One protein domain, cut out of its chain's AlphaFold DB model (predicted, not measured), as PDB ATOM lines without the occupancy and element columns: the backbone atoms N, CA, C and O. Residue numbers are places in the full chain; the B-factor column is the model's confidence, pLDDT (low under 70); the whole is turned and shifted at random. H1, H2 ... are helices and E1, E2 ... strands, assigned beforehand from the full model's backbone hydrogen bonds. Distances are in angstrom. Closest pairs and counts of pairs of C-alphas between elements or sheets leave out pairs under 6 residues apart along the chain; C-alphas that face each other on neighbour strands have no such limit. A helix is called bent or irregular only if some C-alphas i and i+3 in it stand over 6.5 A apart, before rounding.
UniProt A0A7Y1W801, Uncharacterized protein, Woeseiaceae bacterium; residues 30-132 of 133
ATOM      1  N   ALA A  30      15.696  54.040 -51.640       87.25
ATOM      2  CA  ALA A  30      14.647  53.872 -50.639       87.25
ATOM      3  C   ALA A  30      14.433  52.407 -50.212       87.25
ATOM      4  O   ALA A  30      14.468  52.165 -49.006       87.25
ATOM      5  N   PRO A  31      14.363  51.409 -51.121       85.50
ATOM      6  CA  PRO A  31      14.193  50.012 -50.709       85.50
ATOM      7  C   PRO A  31      15.366  49.475 -49.877       85.50
ATOM      8  O   PRO A  31      15.184  48.651 -48.985       85.50
ATOM      9  N   ARG A  32      16.594  49.948 -50.143       87.50
ATOM     10  CA  ARG A  32      17.780  49.548 -49.365       87.50
ATOM     11  C   ARG A  32      17.759  50.172 -47.973       87.50
ATOM     12  O   ARG A  32      18.118  49.508 -47.008       87.50
ATOM     13  N   ALA A  33      17.342  51.434 -47.877       88.81
ATOM     14  CA  ALA A  33      17.204  52.131 -46.604       88.81
ATOM     15  C   ALA A  33      16.094  51.519 -45.736       88.81
ATOM     16  O   ALA A  33      16.286  51.344 -44.536       88.81
ATOM     17  N   GLU A  34      14.963  51.154 -46.341       89.81
ATOM     18  CA  GLU A  34      13.875  50.437 -45.671       89.81
ATOM     19  C   GLU A  34      14.348  49.076 -45.163       89.81
ATOM     20  O   GLU A  34      14.206  48.785 -43.977       89.81
ATOM     21  N   ARG A  35      15.028  48.299 -46.015       91.81
ATOM     22  CA  ARG A  35      15.577  47.011 -45.598       91.81
ATOM     23  C   ARG A  35      16.561  47.153 -44.437       91.81
ATOM     24  O   ARG A  35      16.448  46.421 -43.465       91.81
ATOM     25  N   ALA A  36      17.479  48.116 -44.493       93.56
ATOM     26  CA  ALA A  36      18.419  48.359 -43.401       93.56
ATOM     27  C   ALA A  36      17.708  48.674 -42.069       93.56
ATOM     28  O   ALA A  36      18.158  48.229 -41.013       93.56
ATOM     29  N   ARG A  37      16.576  49.394 -42.110       93.62
ATOM     30  CA  ARG A  37      15.749  49.645 -40.920       93.62
ATOM     31  C   ARG A  37      15.076  48.377 -40.407       93.62
ATOM     32  O   ARG A  37      15.141  48.124 -39.212       93.62
ATOM     33  N   GLU A  38      14.477  47.564 -41.277       95.75
ATOM     34  CA  GLU A  38      13.897  46.273 -40.873       95.75
ATOM     35  C   GLU A  38      14.939  45.372 -40.198       95.75
ATOM     36  O   GLU A  38      14.669  44.751 -39.173       95.75
ATOM     37  N   GLU A  39      16.151  45.308 -40.754       97.12
ATOM     38  CA  GLU A  39      17.236  44.505 -40.191       97.12
ATOM     39  C   GLU A  39      17.659  45.027 -38.813       97.12
ATOM     40  O   GLU A  39      17.833  44.230 -37.890       97.12
ATOM     41  N   GLN A  40      17.746  46.349 -38.642       96.75
ATOM     42  CA  GLN A  40      18.016  46.984 -37.351       96.75
ATOM     43  C   GLN A  40      16.925  46.668 -36.316       96.75
ATOM     44  O   GLN A  40      17.235  46.330 -35.174       96.75
ATOM     45  N   VAL A  41      15.654  46.742 -36.717       97.50
ATOM     46  CA  VAL A  41      14.486  46.427 -35.882       97.50
ATOM     47  C   VAL A  41      14.539  44.976 -35.398       97.50
ATOM     48  O   VAL A  41      14.385  44.713 -34.206       97.50
ATOM     49  N   VAL A  42      14.811  44.023 -36.297       98.00
ATOM     50  CA  VAL A  42      14.898  42.600 -35.931       98.00
ATOM     51  C   VAL A  42      16.111  42.333 -35.036       98.00
ATOM     52  O   VAL A  42      15.995  41.595 -34.061       98.00
ATOM     53  N   GLN A  43      17.262  42.958 -35.303       97.75
ATOM     54  CA  GLN A  43      18.437  42.841 -34.430       97.75
ATOM     55  C   GLN A  43      18.161  43.377 -33.022       97.75
ATOM     56  O   GLN A  43      18.490  42.703 -32.047       97.75
ATOM     57  N   MET A  44      17.505  44.536 -32.906       97.56
ATOM     58  CA  MET A  44      17.114  45.081 -31.606       97.56
ATOM     59  C   MET A  44      16.138  44.150 -30.883       97.56
ATOM     60  O   MET A  44      16.308  43.873 -29.697       97.56
ATOM     61  N   SER A  45      15.166  43.590 -31.609       97.38
ATOM     62  CA  SER A  45      14.230  42.610 -31.057       97.38
ATOM     63  C   SER A  45      14.945  41.385 -30.476       97.38
ATOM     64  O   SER A  45      14.601  40.956 -29.376       97.38
ATOM     65  N   ARG A  46      15.986  40.862 -31.144       97.12
ATOM     66  CA  ARG A  46      16.811  39.765 -30.604       97.12
ATOM     67  C   ARG A  46      17.493  40.147 -29.296       97.12
ATOM     68  O   ARG A  46      17.464  39.364 -28.353       97.12
ATOM     69  N   SER A  47      18.107  41.329 -29.242       95.81
ATOM     70  CA  SER A  47      18.802  41.810 -28.044       95.81
ATOM     71  C   SER A  47      17.846  41.981 -26.863       95.81
ATOM     72  O   SER A  47      18.148  41.522 -25.763       95.81
ATOM     73  N   LEU A  48      16.672  42.572 -27.097       95.94
ATOM     74  CA  LEU A  48      15.636  42.732 -26.076       95.94
ATOM     75  C   LEU A  48      15.083  41.378 -25.620       95.94
ATOM     76  O   LEU A  48      14.970  41.136 -24.421       95.94
ATOM     77  N   LEU A  49      14.811  40.459 -26.549       95.94
ATOM     78  CA  LEU A  49      14.324  39.125 -26.206       95.94
ATOM     79  C   LEU A  49      15.349  38.348 -25.372       95.94
ATOM     80  O   LEU A  49      14.985  37.748 -24.365       95.94
ATOM     81  N   ALA A  50      16.631  38.409 -25.741       94.50
ATOM     82  CA  ALA A  50      17.705  37.786 -24.975       94.50
ATOM     83  C   ALA A  50      17.798  38.343 -23.547       94.50
ATOM     84  O   ALA A  50      18.007  37.573 -22.612       94.50
ATOM     85  N   SER A  51      17.578  39.652 -23.371       92.75
ATOM     86  CA  SER A  51      17.564  40.276 -22.043       92.75
ATOM     87  C   SER A  51      16.380  39.850 -21.170       92.75
ATOM     88  O   SER A  51      16.498  39.878 -19.955       92.75
ATOM     89  N   VAL A  52      15.258  39.439 -21.774       92.50
ATOM     90  CA  VAL A  52      14.068  38.974 -21.041       92.50
ATOM     91  C   VAL A  52      14.146  37.480 -20.723       92.50
ATOM     92  O   VAL A  52      13.730  37.056 -19.652       92.50
ATOM     93  N   VAL A  53      14.641  36.667 -21.662       91.56
ATOM     94  CA  VAL A  53      14.662  35.200 -21.515       91.56
ATOM     95  C   VAL A  53      15.858  34.716 -20.684       91.56
ATOM     96  O   VAL A  53      15.791  33.614 -20.143       91.56
ATOM     97  N   GLU A  54      16.928  35.516 -20.590       86.31
ATOM     98  CA  GLU A  54      18.142  35.232 -19.805       86.31
ATOM     99  C   GLU A  54      18.698  33.812 -20.044       86.31
ATOM    100  O   GLU A  54      18.873  33.012 -19.126       86.31
ATOM    101  N   SER A  55      18.957  33.469 -21.311       87.19
ATOM    102  CA  SER A  55      19.473  32.151 -21.700       87.19
ATOM    103  C   SER A  55      20.717  32.256 -22.583       87.19
ATOM    104  O   SER A  55      20.688  32.901 -23.630       87.19
ATOM    105  N   ASP A  56      21.783  31.551 -22.193       83.50
ATOM    106  CA  ASP A  56      23.057  31.494 -22.932       83.50
ATOM    107  C   ASP A  56      22.974  30.689 -24.241       83.50
ATOM    108  O   ASP A  56      23.834  30.808 -25.113       83.50
ATOM    109  N   SER A  57      21.937  29.862 -24.391       91.31
ATOM    110  CA  SER A  57      21.700  28.993 -25.550       91.31
ATOM    111  C   SER A  57      20.415  29.353 -26.296       91.31
ATOM    112  O   SER A  57      19.800  28.497 -26.931       91.31
ATOM    113  N   LEU A  58      20.003  30.621 -26.217       94.50
ATOM    114  CA  LEU A  58      18.801  31.111 -26.878       94.50
ATOM    115  C   LEU A  58      18.910  30.971 -28.400       94.50
ATOM    116  O   LEU A  58      19.746  31.597 -29.055       94.50
ATOM    117  N   GLU A  59      18.000  30.197 -28.972       96.12
ATOM    118  CA  GLU A  59      17.813  30.112 -30.413       96.12
ATOM    119  C   GLU A  59      16.580  30.908 -30.816       96.12
ATOM    120  O   GLU A  59      15.533  30.808 -30.176       96.12
ATOM    121  N   ILE A  60      16.697  31.681 -31.897       97.06
ATOM    122  CA  ILE A  60      15.645  32.583 -32.370       97.06
ATOM    123  C   ILE A  60      15.376  32.319 -33.851       97.06
ATOM    124  O   ILE A  60      16.291  32.298 -34.676       97.06
ATOM    125  N   VAL A  61      14.099  32.154 -34.185       97.62
ATOM    126  CA  VAL A  61      13.572  32.122 -35.548       97.62
ATOM    127  C   VAL A  61      12.789  33.405 -35.783       97.62
ATOM    128  O   VAL A  61      11.764  33.644 -35.146       97.62
ATOM    129  N   ASP A  62      13.252  34.215 -36.728       97.06
ATOM    130  CA  ASP A  62      12.720  35.548 -37.015       97.06
ATOM    131  C   ASP A  62      12.931  35.916 -38.501       97.06
ATOM    132  O   ASP A  62      13.439  35.092 -39.271       97.06
ATOM    133  N   PRO A  63      12.551  37.123 -38.959       96.12
ATOM    134  CA  PRO A  63      12.685  37.502 -40.368       96.12
ATOM    135  C   PRO A  63      14.119  37.535 -40.921       96.12
ATOM    136  O   PRO A  63      14.289  37.502 -42.141       96.12
ATOM    137  N   LEU A  64      15.148  37.599 -40.068       96.44
ATOM    138  CA  LEU A  64      16.554  37.524 -40.485       96.44
ATOM    139  C   LEU A  64      17.044  36.076 -40.609       96.44
ATOM    140  O   LEU A  64      17.889  35.788 -41.454       96.44
ATOM    141  N   ALA A  65      16.516  35.165 -39.789       95.69
ATOM    142  CA  ALA A  65      16.830  33.738 -39.818       95.69
ATOM    143  C   ALA A  65      15.547  32.879 -39.827       95.69
ATOM    144  O   ALA A  65      15.239  32.194 -38.848       95.69
ATOM    145  N   PRO A  66      14.766  32.900 -40.925       95.31
ATOM    146  CA  PRO A  66      13.470  32.238 -40.958       95.31
ATOM    147  C   PRO A  66      13.605  30.713 -41.045       95.31
ATOM    148  O   PRO A  66      14.362  30.177 -41.854       95.31
ATOM    149  N   ASN A  67      12.766  29.996 -40.292       96.50
ATOM    150  CA  ASN A  67      12.646  28.542 -40.359       96.50
ATOM    151  C   ASN A  67      11.181  28.129 -40.546       96.50
ATOM    152  O   ASN A  67      10.389  28.096 -39.605       96.50
ATOM    153  N   ARG A  68      10.833  27.741 -41.780       92.25
ATOM    154  CA  ARG A  68       9.458  27.373 -42.164       92.25
ATOM    155  C   ARG A  68       8.903  26.151 -41.428       92.25
ATOM    156  O   ARG A  68       7.693  25.962 -41.445       92.25
ATOM    157  N   LYS A  69       9.759  25.312 -40.829       94.56
ATOM    158  CA  LYS A  69       9.315  24.163 -40.024       94.56
ATOM    159  C   LYS A  69       8.795  24.586 -38.649       94.56
ATOM    160  O   LYS A  69       7.992  23.862 -38.080       94.56
ATOM    161  N   VAL A  70       9.265  25.725 -38.136       95.38
ATOM    162  CA  VAL A  70       8.876  26.267 -36.826       95.38
ATOM    163  C   VAL A  70       7.623  27.121 -36.962       95.38
ATOM    164  O   VAL A  70       6.644  26.906 -36.257       95.38
ATOM    165  N   GLY A  71       7.620  28.049 -37.919       94.12
ATOM    166  CA  GLY A  71       6.461  28.896 -38.160       94.12
ATOM    167  C   GLY A  71       6.742  30.043 -39.118       94.12
ATOM    168  O   GLY A  71       7.816  30.146 -39.716       94.12
ATOM    169  N   LYS A  72       5.733  30.897 -39.298       95.12
ATOM    170  CA  LYS A  72       5.859  32.125 -40.089       95.12
ATOM    171  C   LYS A  72       6.284  33.273 -39.184       95.12
ATOM    172  O   LYS A  72       5.819  33.375 -38.054       95.12
ATOM    173  N   VAL A  73       7.135  34.134 -39.715       97.38
ATOM    174  CA  VAL A  73       7.745  35.253 -38.997       97.38
ATOM    175  C   VAL A  73       7.591  36.517 -39.821       97.38
ATOM    176  O   VAL A  73       7.616  36.451 -41.055       97.38
ATOM    177  N   TYR A  74       7.408  37.647 -39.149       96.44
ATOM    178  CA  TYR A  74       7.099  38.919 -39.786       96.44
ATOM    179  C   TYR A  74       7.821  40.060 -39.075       96.44
ATOM    180  O   TYR A  74       8.006  40.036 -37.862       96.44
ATOM    181  N   VAL A  75       8.203  41.064 -39.854       97.06
ATOM    182  CA  VAL A  75       8.543  42.403 -39.380       97.06
ATOM    183  C   VAL A  75       7.641  43.356 -40.143       97.06
ATOM    184  O   VAL A  75       7.480  43.210 -41.355       97.06
ATOM    185  N   PHE A  76       6.990  44.265 -39.436       94.56
ATOM    186  CA  PHE A  76       6.107  45.241 -40.051       94.56
ATOM    187  C   PHE A  76       6.189  46.566 -39.311       94.56
ATOM    188  O   PHE A  76       6.310  46.603 -38.085       94.56
ATOM    189  N   ALA A  77       6.143  47.651 -40.078       93.44
ATOM    190  CA  ALA A  77       6.019  48.984 -39.521       93.44
ATOM    191  C   ALA A  77       4.609  49.145 -38.935       93.44
ATOM    192  O   ALA A  77       3.610  48.879 -39.607       93.44
ATOM    193  N   GLU A  78       4.543  49.590 -37.688       91.62
ATOM    194  CA  GLU A  78       3.321  50.046 -37.034       91.62
ATOM    195  C   GLU A  78       3.412  51.563 -36.812       91.62
ATOM    196  O   GLU A  78       4.471  52.173 -36.944       91.62
ATOM    197  N   THR A  79       2.303  52.210 -36.468       88.31
ATOM    198  CA  THR A  79       2.321  53.637 -36.118       88.31
ATOM    199  C   THR A  79       1.962  53.785 -34.639       88.31
ATOM    200  O   THR A  79       0.814  53.482 -34.305       88.31
ATOM    201  N   PRO A  80       2.861  54.270 -33.755       83.44
ATOM    202  CA  PRO A  80       4.231  54.747 -33.992       83.44
ATOM    203  C   PRO A  80       5.300  53.700 -33.606       83.44
ATOM    204  O   PRO A  80       5.748  53.669 -32.461       83.44
ATOM    205  N   GLY A  81       5.745  52.843 -34.531       95.44
ATOM    206  CA  GLY A  81       6.782  51.865 -34.202       95.44
ATOM    207  C   GLY A  81       6.906  50.673 -35.144       95.44
ATOM    208  O   GLY A  81       6.784  50.781 -36.362       95.44
ATOM    209  N   TRP A  82       7.207  49.519 -34.562       97.69
ATOM    210  CA  TRP A  82       7.417  48.273 -35.287       97.69
ATOM    211  C   TRP A  82       6.859  47.101 -34.513       97.69
ATOM    212  O   TRP A  82       6.890  47.085 -33.287       97.69
ATOM    213  N   ALA A  83       6.448  46.073 -35.236       97.69
ATOM    214  CA  ALA A  83       6.146  44.792 -34.641       97.69
ATOM    215  C   ALA A  83       6.951  43.680 -35.310       97.69
ATOM    216  O   ALA A  83       7.084  43.603 -36.536       97.69
ATOM    217  N   VAL A  84       7.517  42.822 -34.467       98.06
ATOM    218  CA  VAL A  84       8.365  41.697 -34.848       98.06
ATOM    219  C   VAL A  84       7.769  40.439 -34.252       98.06
ATOM    220  O   VAL A  84       7.642  40.312 -33.036       98.06
ATOM    221  N   SER A  85       7.413  39.493 -35.113       97.56
ATOM    222  CA  SER A  85       6.981  38.170 -34.690       97.56
ATOM    223  C   SER A  85       8.085  37.153 -34.928       97.56
ATOM    224  O   SER A  85       8.768  37.170 -35.958       97.56
ATOM    225  N   GLY A  86       8.202  36.204 -34.014       97.69
ATOM    226  CA  GLY A  86       9.183  35.144 -34.124       97.69
ATOM    227  C   GLY A  86       8.877  33.987 -33.195       97.69
ATOM    228  O   GLY A  86       7.804  33.897 -32.600       97.69
ATOM    229  N   TYR A  87       9.850  33.096 -33.093       98.12
ATOM    230  CA  TYR A  87       9.852  32.001 -32.142       98.12
ATOM    231  C   TYR A  87      11.212  31.947 -31.468       98.12
ATOM    232  O   TYR A  87      12.225  32.213 -32.112       98.12
ATOM    233  N   TYR A  88      11.248  31.555 -30.204       97.38
ATOM    234  CA  TYR A  88      12.498  31.240 -29.528       97.38
ATOM    235  C   TYR A  88      12.410  29.910 -28.791       97.38
ATOM    236  O   TYR A  88      11.321  29.396 -28.541       97.38
ATOM    237  N   ARG A  89      13.564  29.348 -28.449       96.12
ATOM    238  CA  ARG A  89      13.693  28.235 -27.504       96.12
ATOM    239  C   ARG A  89      15.004  28.384 -26.748       96.12
ATOM    240  O   ARG A  89      15.961  28.940 -27.287       96.12
ATOM    241  N   ARG A  90      15.063  27.893 -25.514       94.56
ATOM    242  CA  ARG A  90      16.272  28.009 -24.679       94.56
ATOM    243  C   ARG A  90      17.293  26.908 -24.937       94.56
ATOM    244  O   ARG A  90      18.442  27.051 -24.546       94.56
ATOM    245  N   SER A  91      16.875  25.781 -25.510       92.56
ATOM    246  CA  SER A  91      17.745  24.641 -25.814       92.56
ATOM    247  C   SER A  91      17.078  23.697 -26.814       92.56
ATOM    248  O   SER A  91      15.882  23.809 -27.076       92.56
ATOM    249  N   ASP A  92      17.819  22.705 -27.314       89.06
ATOM    250  CA  ASP A  92      17.296  21.705 -28.252       89.06
ATOM    251  C   ASP A  92      16.100  20.894 -27.725       89.06
ATOM    252  O   ASP A  92      15.265  20.454 -28.516       89.06
ATOM    253  N   GLY A  93      16.013  20.696 -26.405       88.31
ATOM    254  CA  GLY A  93      14.909  19.985 -25.753       88.31
ATOM    255  C   GLY A  93      13.716  20.873 -25.392       88.31
ATOM    256  O   GLY A  93      12.685  20.351 -24.972       88.31
ATOM    257  N   ASP A  94      13.855  22.192 -25.540       93.50
ATOM    258  CA  ASP A  94      12.796  23.155 -25.261       93.50
ATOM    259  C   ASP A  94      11.854  23.280 -26.465       93.50
ATOM    260  O   ASP A  94      12.254  23.146 -27.630       93.50
ATOM    261  N   ARG A  95      10.575  23.532 -26.188       94.38
ATOM    262  CA  ARG A  95       9.607  23.780 -27.256       94.38
ATOM    263  C   ARG A  95       9.855  25.160 -27.859       94.38
ATOM    264  O   ARG A  95      10.401  26.053 -27.224       94.38
ATOM    265  N   TRP A  96       9.409  25.349 -29.094       96.81
ATOM    266  CA  TRP A  96       9.392  26.681 -29.687       96.81
ATOM    267  C   TRP A  96       8.269  27.514 -29.074       96.81
ATOM    268  O   TRP A  96       7.099  27.136 -29.144       96.81
ATOM    269  N   HIS A  97       8.635  28.664 -28.523       96.75
ATOM    270  CA  HIS A  97       7.737  29.646 -27.943       96.75
ATOM    271  C   HIS A  97       7.518  30.786 -28.936       96.75
ATOM    272  O   HIS A  97       8.476  31.493 -29.264       96.75
ATOM    273  N   PRO A  98       6.295  30.977 -29.460       97.31
ATOM    274  CA  PRO A  98       5.997  32.139 -30.278       97.31
ATOM    275  C   PRO A  98       6.084  33.414 -29.441       97.31
ATOM    276  O   PRO A  98       5.680  33.447 -28.274       97.31
ATOM    277  N   TYR A  99       6.553  34.480 -30.081       97.38
ATOM    278  CA  TYR A  99       6.522  35.820 -29.527       97.38
ATOM    279  C   TYR A  99       6.058  36.845 -30.562       97.38
ATOM    280  O   TYR A  99       6.237  36.679 -31.774       97.38
ATOM    281  N   LEU A 100       5.474  37.928 -30.060       97.38
ATOM    282  CA  LEU A 100       5.181  39.148 -30.795       97.38
ATOM    283  C   LEU A 100       5.681  40.327 -29.965       97.38
ATOM    284  O   LEU A 100       5.199  40.562 -28.860       97.38
ATOM    285  N   MET A 101       6.654  41.051 -30.501       97.88
ATOM    286  CA  MET A 101       7.269  42.201 -29.856       97.88
ATOM    287  C   MET A 101       6.862  43.475 -30.586       97.88
ATOM    288  O   MET A 101       7.107  43.586 -31.783       97.88
ATOM    289  N   ASN A 102       6.281  44.425 -29.864       97.75
ATOM    290  CA  ASN A 102       6.033  45.784 -30.316       97.75
ATOM    291  C   ASN A 102       7.159  46.681 -29.784       97.75
ATOM    292  O   ASN A 102       7.487  46.663 -28.593       97.75
ATOM    293  N   LEU A 103       7.755  47.447 -30.686       97.44
ATOM    294  CA  LEU A 103       8.806  48.411 -30.419       97.44
ATOM    295  C   LEU A 103       8.304  49.809 -30.754       97.44
ATOM    296  O   LEU A 103       7.585  49.989 -31.737       97.44
ATOM    297  N   THR A 104       8.728  50.800 -29.980       96.38
ATOM    298  CA  THR A 104       8.478  52.212 -30.285       96.38
ATOM    299  C   THR A 104       9.262  52.657 -31.528       96.38
ATOM    300  O   THR A 104      10.125  51.943 -32.048       96.38
ATOM    301  N   GLU A 105       9.023  53.883 -31.998       94.19
ATOM    302  CA  GLU A 105       9.836  54.508 -33.052       94.19
ATOM    303  C   GLU A 105      11.337  54.575 -32.698       94.19
ATOM    304  O   GLU A 105      12.186  54.453 -33.581       94.19
ATOM    305  N   THR A 106      11.676  54.707 -31.408       95.19
ATOM    306  CA  THR A 106      13.061  54.706 -30.903       95.19
ATOM    307  C   THR A 106      13.626  53.302 -30.667       95.19
ATOM    308  O   THR A 106      14.745  53.171 -30.174       95.19
ATOM    309  N   LEU A 107      12.895  52.258 -31.076       95.06
ATOM    310  CA  LEU A 107      13.237  50.843 -30.904       95.06
ATOM    311  C   LEU A 107      13.317  50.394 -29.437       95.06
ATOM    312  O   LEU A 107      14.007  49.427 -29.114       95.06
ATOM    313  N   GLU A 108      12.597  51.079 -28.553       95.38
ATOM    314  CA  GLU A 108      12.426  50.655 -27.167       95.38
ATOM    315  C   GLU A 108      11.303  49.628 -27.064       95.38
ATOM    316  O   GLU A 108      10.362  49.633 -27.861       95.38
ATOM    317  N   LEU A 109      11.394  48.743 -26.070       96.00
ATOM    318  CA  LEU A 109      10.347  47.764 -25.814       96.00
ATOM    319  C   LEU A 109       9.071  48.463 -25.328       96.00
ATOM    320  O   LEU A 109       9.042  48.964 -24.202       96.00
ATOM    321  N   ASP A 110       8.027  48.425 -26.153       95.75
ATOM    322  CA  ASP A 110       6.670  48.838 -25.781       95.75
ATOM    323  C   ASP A 110       5.906  47.653 -25.177       95.75
ATOM    324  O   ASP A 110       5.440  47.707 -24.040       95.75
ATOM    325  N   ARG A 111       5.866  46.528 -25.903       96.56
ATOM    326  CA  ARG A 111       5.204  45.298 -25.453       96.56
ATOM    327  C   ARG A 111       5.907  44.052 -25.977       96.56
ATOM    328  O   ARG A 111       6.296  43.994 -27.137       96.56
ATOM    329  N   LEU A 112       5.990  43.012 -25.157       97.31
ATOM    330  CA  LEU A 112       6.408  41.673 -25.553       97.31
ATOM    331  C   LEU A 112       5.326  40.674 -25.154       97.31
ATOM    332  O   LEU A 112       5.121  40.406 -23.978       97.31
ATOM    333  N   LYS A 113       4.649  40.096 -26.141       97.25
ATOM    334  CA  LYS A 113       3.720  38.989 -25.939       97.25
ATOM    335  C   LYS A 113       4.422  37.670 -26.222       97.25
ATOM    336  O   LYS A 113       4.970  37.501 -27.308       97.25
ATOM    337  N   VAL A 114       4.376  36.730 -25.285       96.50
ATOM    338  CA  VAL A 114       5.018  35.409 -25.392       96.50
ATOM    339  C   VAL A 114       4.046  34.309 -24.993       96.50
ATOM    340  O   VAL A 114       3.215  34.497 -24.109       96.50
ATOM    341  N   GLN A 115       4.146  33.142 -25.624       95.62
ATOM    342  CA  GLN A 115       3.445  31.940 -25.163       95.62
ATOM    343  C   GLN A 115       4.425  31.049 -24.396       95.62
ATOM    344  O   GLN A 115       4.941  30.050 -24.907       95.62
ATOM    345  N   ASP A 116       4.733  31.461 -23.168       94.31
ATOM    346  CA  ASP A 116       5.726  30.804 -22.327       94.31
ATOM    347  C   ASP A 116       5.422  30.966 -20.834       94.31
ATOM    348  O   ASP A 116       5.641  32.019 -20.239       94.31
ATOM    349  N   GLU A 117       4.939  29.890 -20.216       91.44
ATOM    350  CA  GLU A 117       4.585  29.859 -18.794       91.44
ATOM    351  C   GLU A 117       5.786  30.101 -17.872       91.44
ATOM    352  O   GLU A 117       5.611  30.616 -16.771       91.44
ATOM    353  N   ALA A 118       7.012  29.796 -18.314       90.69
ATOM    354  CA  ALA A 118       8.208  30.039 -17.511       90.69
ATOM    355  C   ALA A 118       8.491  31.539 -17.311       90.69
ATOM    356  O   ALA A 118       9.237  31.906 -16.408       90.69
ATOM    357  N   LEU A 119       7.877  32.407 -18.122       91.50
ATOM    358  CA  LEU A 119       7.974  33.860 -18.002       91.50
ATOM    359  C   LEU A 119       6.806  34.485 -17.219       91.50
ATOM    360  O   LEU A 119       6.724  35.708 -17.141       91.50
ATOM    361  N   ALA A 120       5.928  33.685 -16.602       90.56
ATOM    362  CA  ALA A 120       4.779  34.195 -15.851       90.56
ATOM    363  C   ALA A 120       5.171  35.066 -14.643       90.56
ATOM    364  O   ALA A 120       4.567  36.115 -14.430       90.56
ATOM    365  N   GLU A 121       6.197  34.670 -13.886       88.94
ATOM    366  CA  GLU A 121       6.706  35.454 -12.749       88.94
ATOM    367  C   GLU A 121       7.334  36.790 -13.209       88.94
ATOM    368  O   GLU A 121       6.909  37.839 -12.722       88.94
ATOM    369  N   PRO A 122       8.255  36.818 -14.201       87.69
ATOM    370  CA  PRO A 122       8.712  38.070 -14.812       87.69
ATOM    371  C   PRO A 122       7.576  38.957 -15.338       87.69
ATOM    372  O   PRO A 122       7.612  40.173 -15.157       87.69
ATOM    373  N   ALA A 123       6.547  38.364 -15.950       90.38
ATOM    374  CA  ALA A 123       5.404  39.099 -16.491       90.38
ATOM    375  C   ALA A 123       4.543  39.758 -15.407       90.38
ATOM    376  O   ALA A 123       3.939  40.800 -15.642       90.38
ATOM    377  N   ALA A 124       4.508  39.191 -14.199       89.69
ATOM    378  CA  ALA A 124       3.842  39.824 -13.066       89.69
ATOM    379  C   ALA A 124       4.586  41.082 -12.574       89.69
ATOM    380  O   ALA A 124       3.964  41.966 -11.981       89.69
ATOM    381  N   ALA A 125       5.898  41.170 -12.816       91.12
ATOM    382  CA  ALA A 125       6.742  42.288 -12.400       91.12
ATOM    383  C   ALA A 125       6.914  43.375 -13.478       91.12
ATOM    384  O   ALA A 125       7.105  44.541 -13.127       91.12
ATOM    385  N   ASP A 126       6.838  43.023 -14.768       92.56
ATOM    386  CA  ASP A 126       6.963  43.962 -15.890       92.56
ATOM    387  C   ASP A 126       5.653  44.053 -16.696       92.56
ATOM    388  O   ASP A 126       5.319  43.117 -17.425       92.56
ATOM    389  N   PRO A 127       4.929  45.190 -16.654       92.06
ATOM    390  CA  PRO A 127       3.663  45.354 -17.372       92.06
ATOM    391  C   PRO A 127       3.798  45.307 -18.901       92.06
ATOM    392  O   PRO A 127       2.788  45.230 -19.598       92.06
ATOM    393  N   ARG A 128       5.019  45.375 -19.443       94.25
ATOM    394  CA  ARG A 128       5.273  45.259 -20.885       94.25
ATOM    395  C   ARG A 128       5.275  43.807 -21.356       94.25
ATOM    396  O   ARG A 128       5.166  43.573 -22.557       94.25
ATOM    397  N   LEU A 129       5.419  42.843 -20.448       94.88
ATOM    398  CA  LEU A 129       5.469  41.422 -20.767       94.88
ATOM    399  C   LEU A 129       4.080  40.791 -20.584       94.88
ATOM    400  O   LEU A 129       3.518  40.769 -19.496       94.88
ATOM    401  N   GLU A 130       3.523  40.255 -21.667       95.38
ATOM    402  CA  GLU A 130       2.200  39.632 -21.705       95.38
ATOM    403  C   GLU A 130       2.333  38.132 -21.994       95.38
ATOM    404  O   GLU A 130       2.897  37.733 -23.016       95.38
ATOM    405  N   ILE A 131       1.762  37.285 -21.134       94.31
ATOM    406  CA  ILE A 131       1.698  35.841 -21.382       94.31
ATOM    407  C   ILE A 131       0.403  35.504 -22.123       94.31
ATOM    408  O   ILE A 131      -0.699  35.715 -21.614       94.31
ATOM    409  N   SER A 132       0.535  34.953 -23.327       89.19
ATOM    410  CA  SER A 132      -0.572  34.322 -24.041       89.19
ATOM    411  C   SER A 132      -0.749  32.892 -23.551       89.19
ATOM    412  O   SER A 132       0.240  32.169 -23.424       89.19
TER     413      SER A 132
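AT A GLANCE: This is residues 30 to 132 of the 133 residues of an uncharacterized protein of Woeseiaceae bacterium (UniProt A0A7Y1W801). A twisted sheet of six strands curls round one long helix, H1, whose residues 30 to 36 stick out free beyond it. A short helix, H2, packs on strand E6 at one edge of the sheet, on the same face as H1. The 103 printed residues include two named helices and six named strands, and the class is mixed, helices and strands; along the chain H1 comes first, then the strands E1 to E5, then H2, and E6 last; the sheet is branched at E3, which has the three neighbours E1, E2 and E4, and its neighbour pairs are antiparallel but for the parallel pair E5 and E6. The whole is compact, with a radius of gyration of the C-alphas of 13.3 A and spans of 41 by 31 by 22 A.

HOW THE PARTS SIT: H1, residues 30 to 53, is on the sheet. Its closest C-alphas to E3, residues 81 to 89, are those of Val 42 and Val 84, 6.7 A apart. On one side of E3 lie E1, residues 59 to 61, beside residues 86 to 89, and E2, residues 74 to 78, beside residues 81 to 85; on the other side lies E4, residues 97 to 104. Within hydrogen-bond range are N 61 and O 87 at 2.8 A for E1 and E3, N 81 and O 78 at 2.8 A for E2 and E3, and N 84 and O 101 at 2.8 A for E3 and E4. E5, residues 109 to 114, is antiparallel to E4, with N 100 and O 113 at 2.8 A. E2 to E5 form a meander, each strand the antiparallel neighbour of the one before, with hairpins E2 and E3, E3 and E4, and E4 and E5. H2, residues 117 to 125, and E6, residues 129 to 131, complete a strand-helix-strand unit with E5, two parallel neighbour strands with a helix between, its crossover right-handed; N 130 and O 112 are 2.8 A apart. H2 is over E6 at a height over the sheet of 7.1 A, and their closest C-alphas, those of Ala 123 and Leu 129, are 4.9 A apart. H1 and H2 are close but not clearly touching and about perpendicular, at 90 degrees, the closest C-alphas being those of Val 53 and Leu 119, 7.7 A. In H1 every O i to N i+4 pair is within hydrogen-bond range, in H2 3 of 5.

IN THESE COORDINATES: H1 begins at C-alpha 30 (14.647, 53.872, -50.639) and runs 34.6 A. E1 spans 7.0 A, E2 12.1 A, E3 25.5 A, E4 22.7 A and E5 13.5 A. H2 spans 14.1 A and is irregular, with C-alphas 118 and 121 7.4 A apart. E6 spans 6.8 A and ends at C-alpha 131 (1.698, 35.841, -21.382).

THE WHOLE: The two C-alphas farthest apart, those of Ala 30 and Glu 121, are 42.9 A apart. The printed part has no cut. The link from E1 to E2, residues 62 to 73, is long. The mean pLDDT of the printed part is 94.1, and no printed residue is under 70.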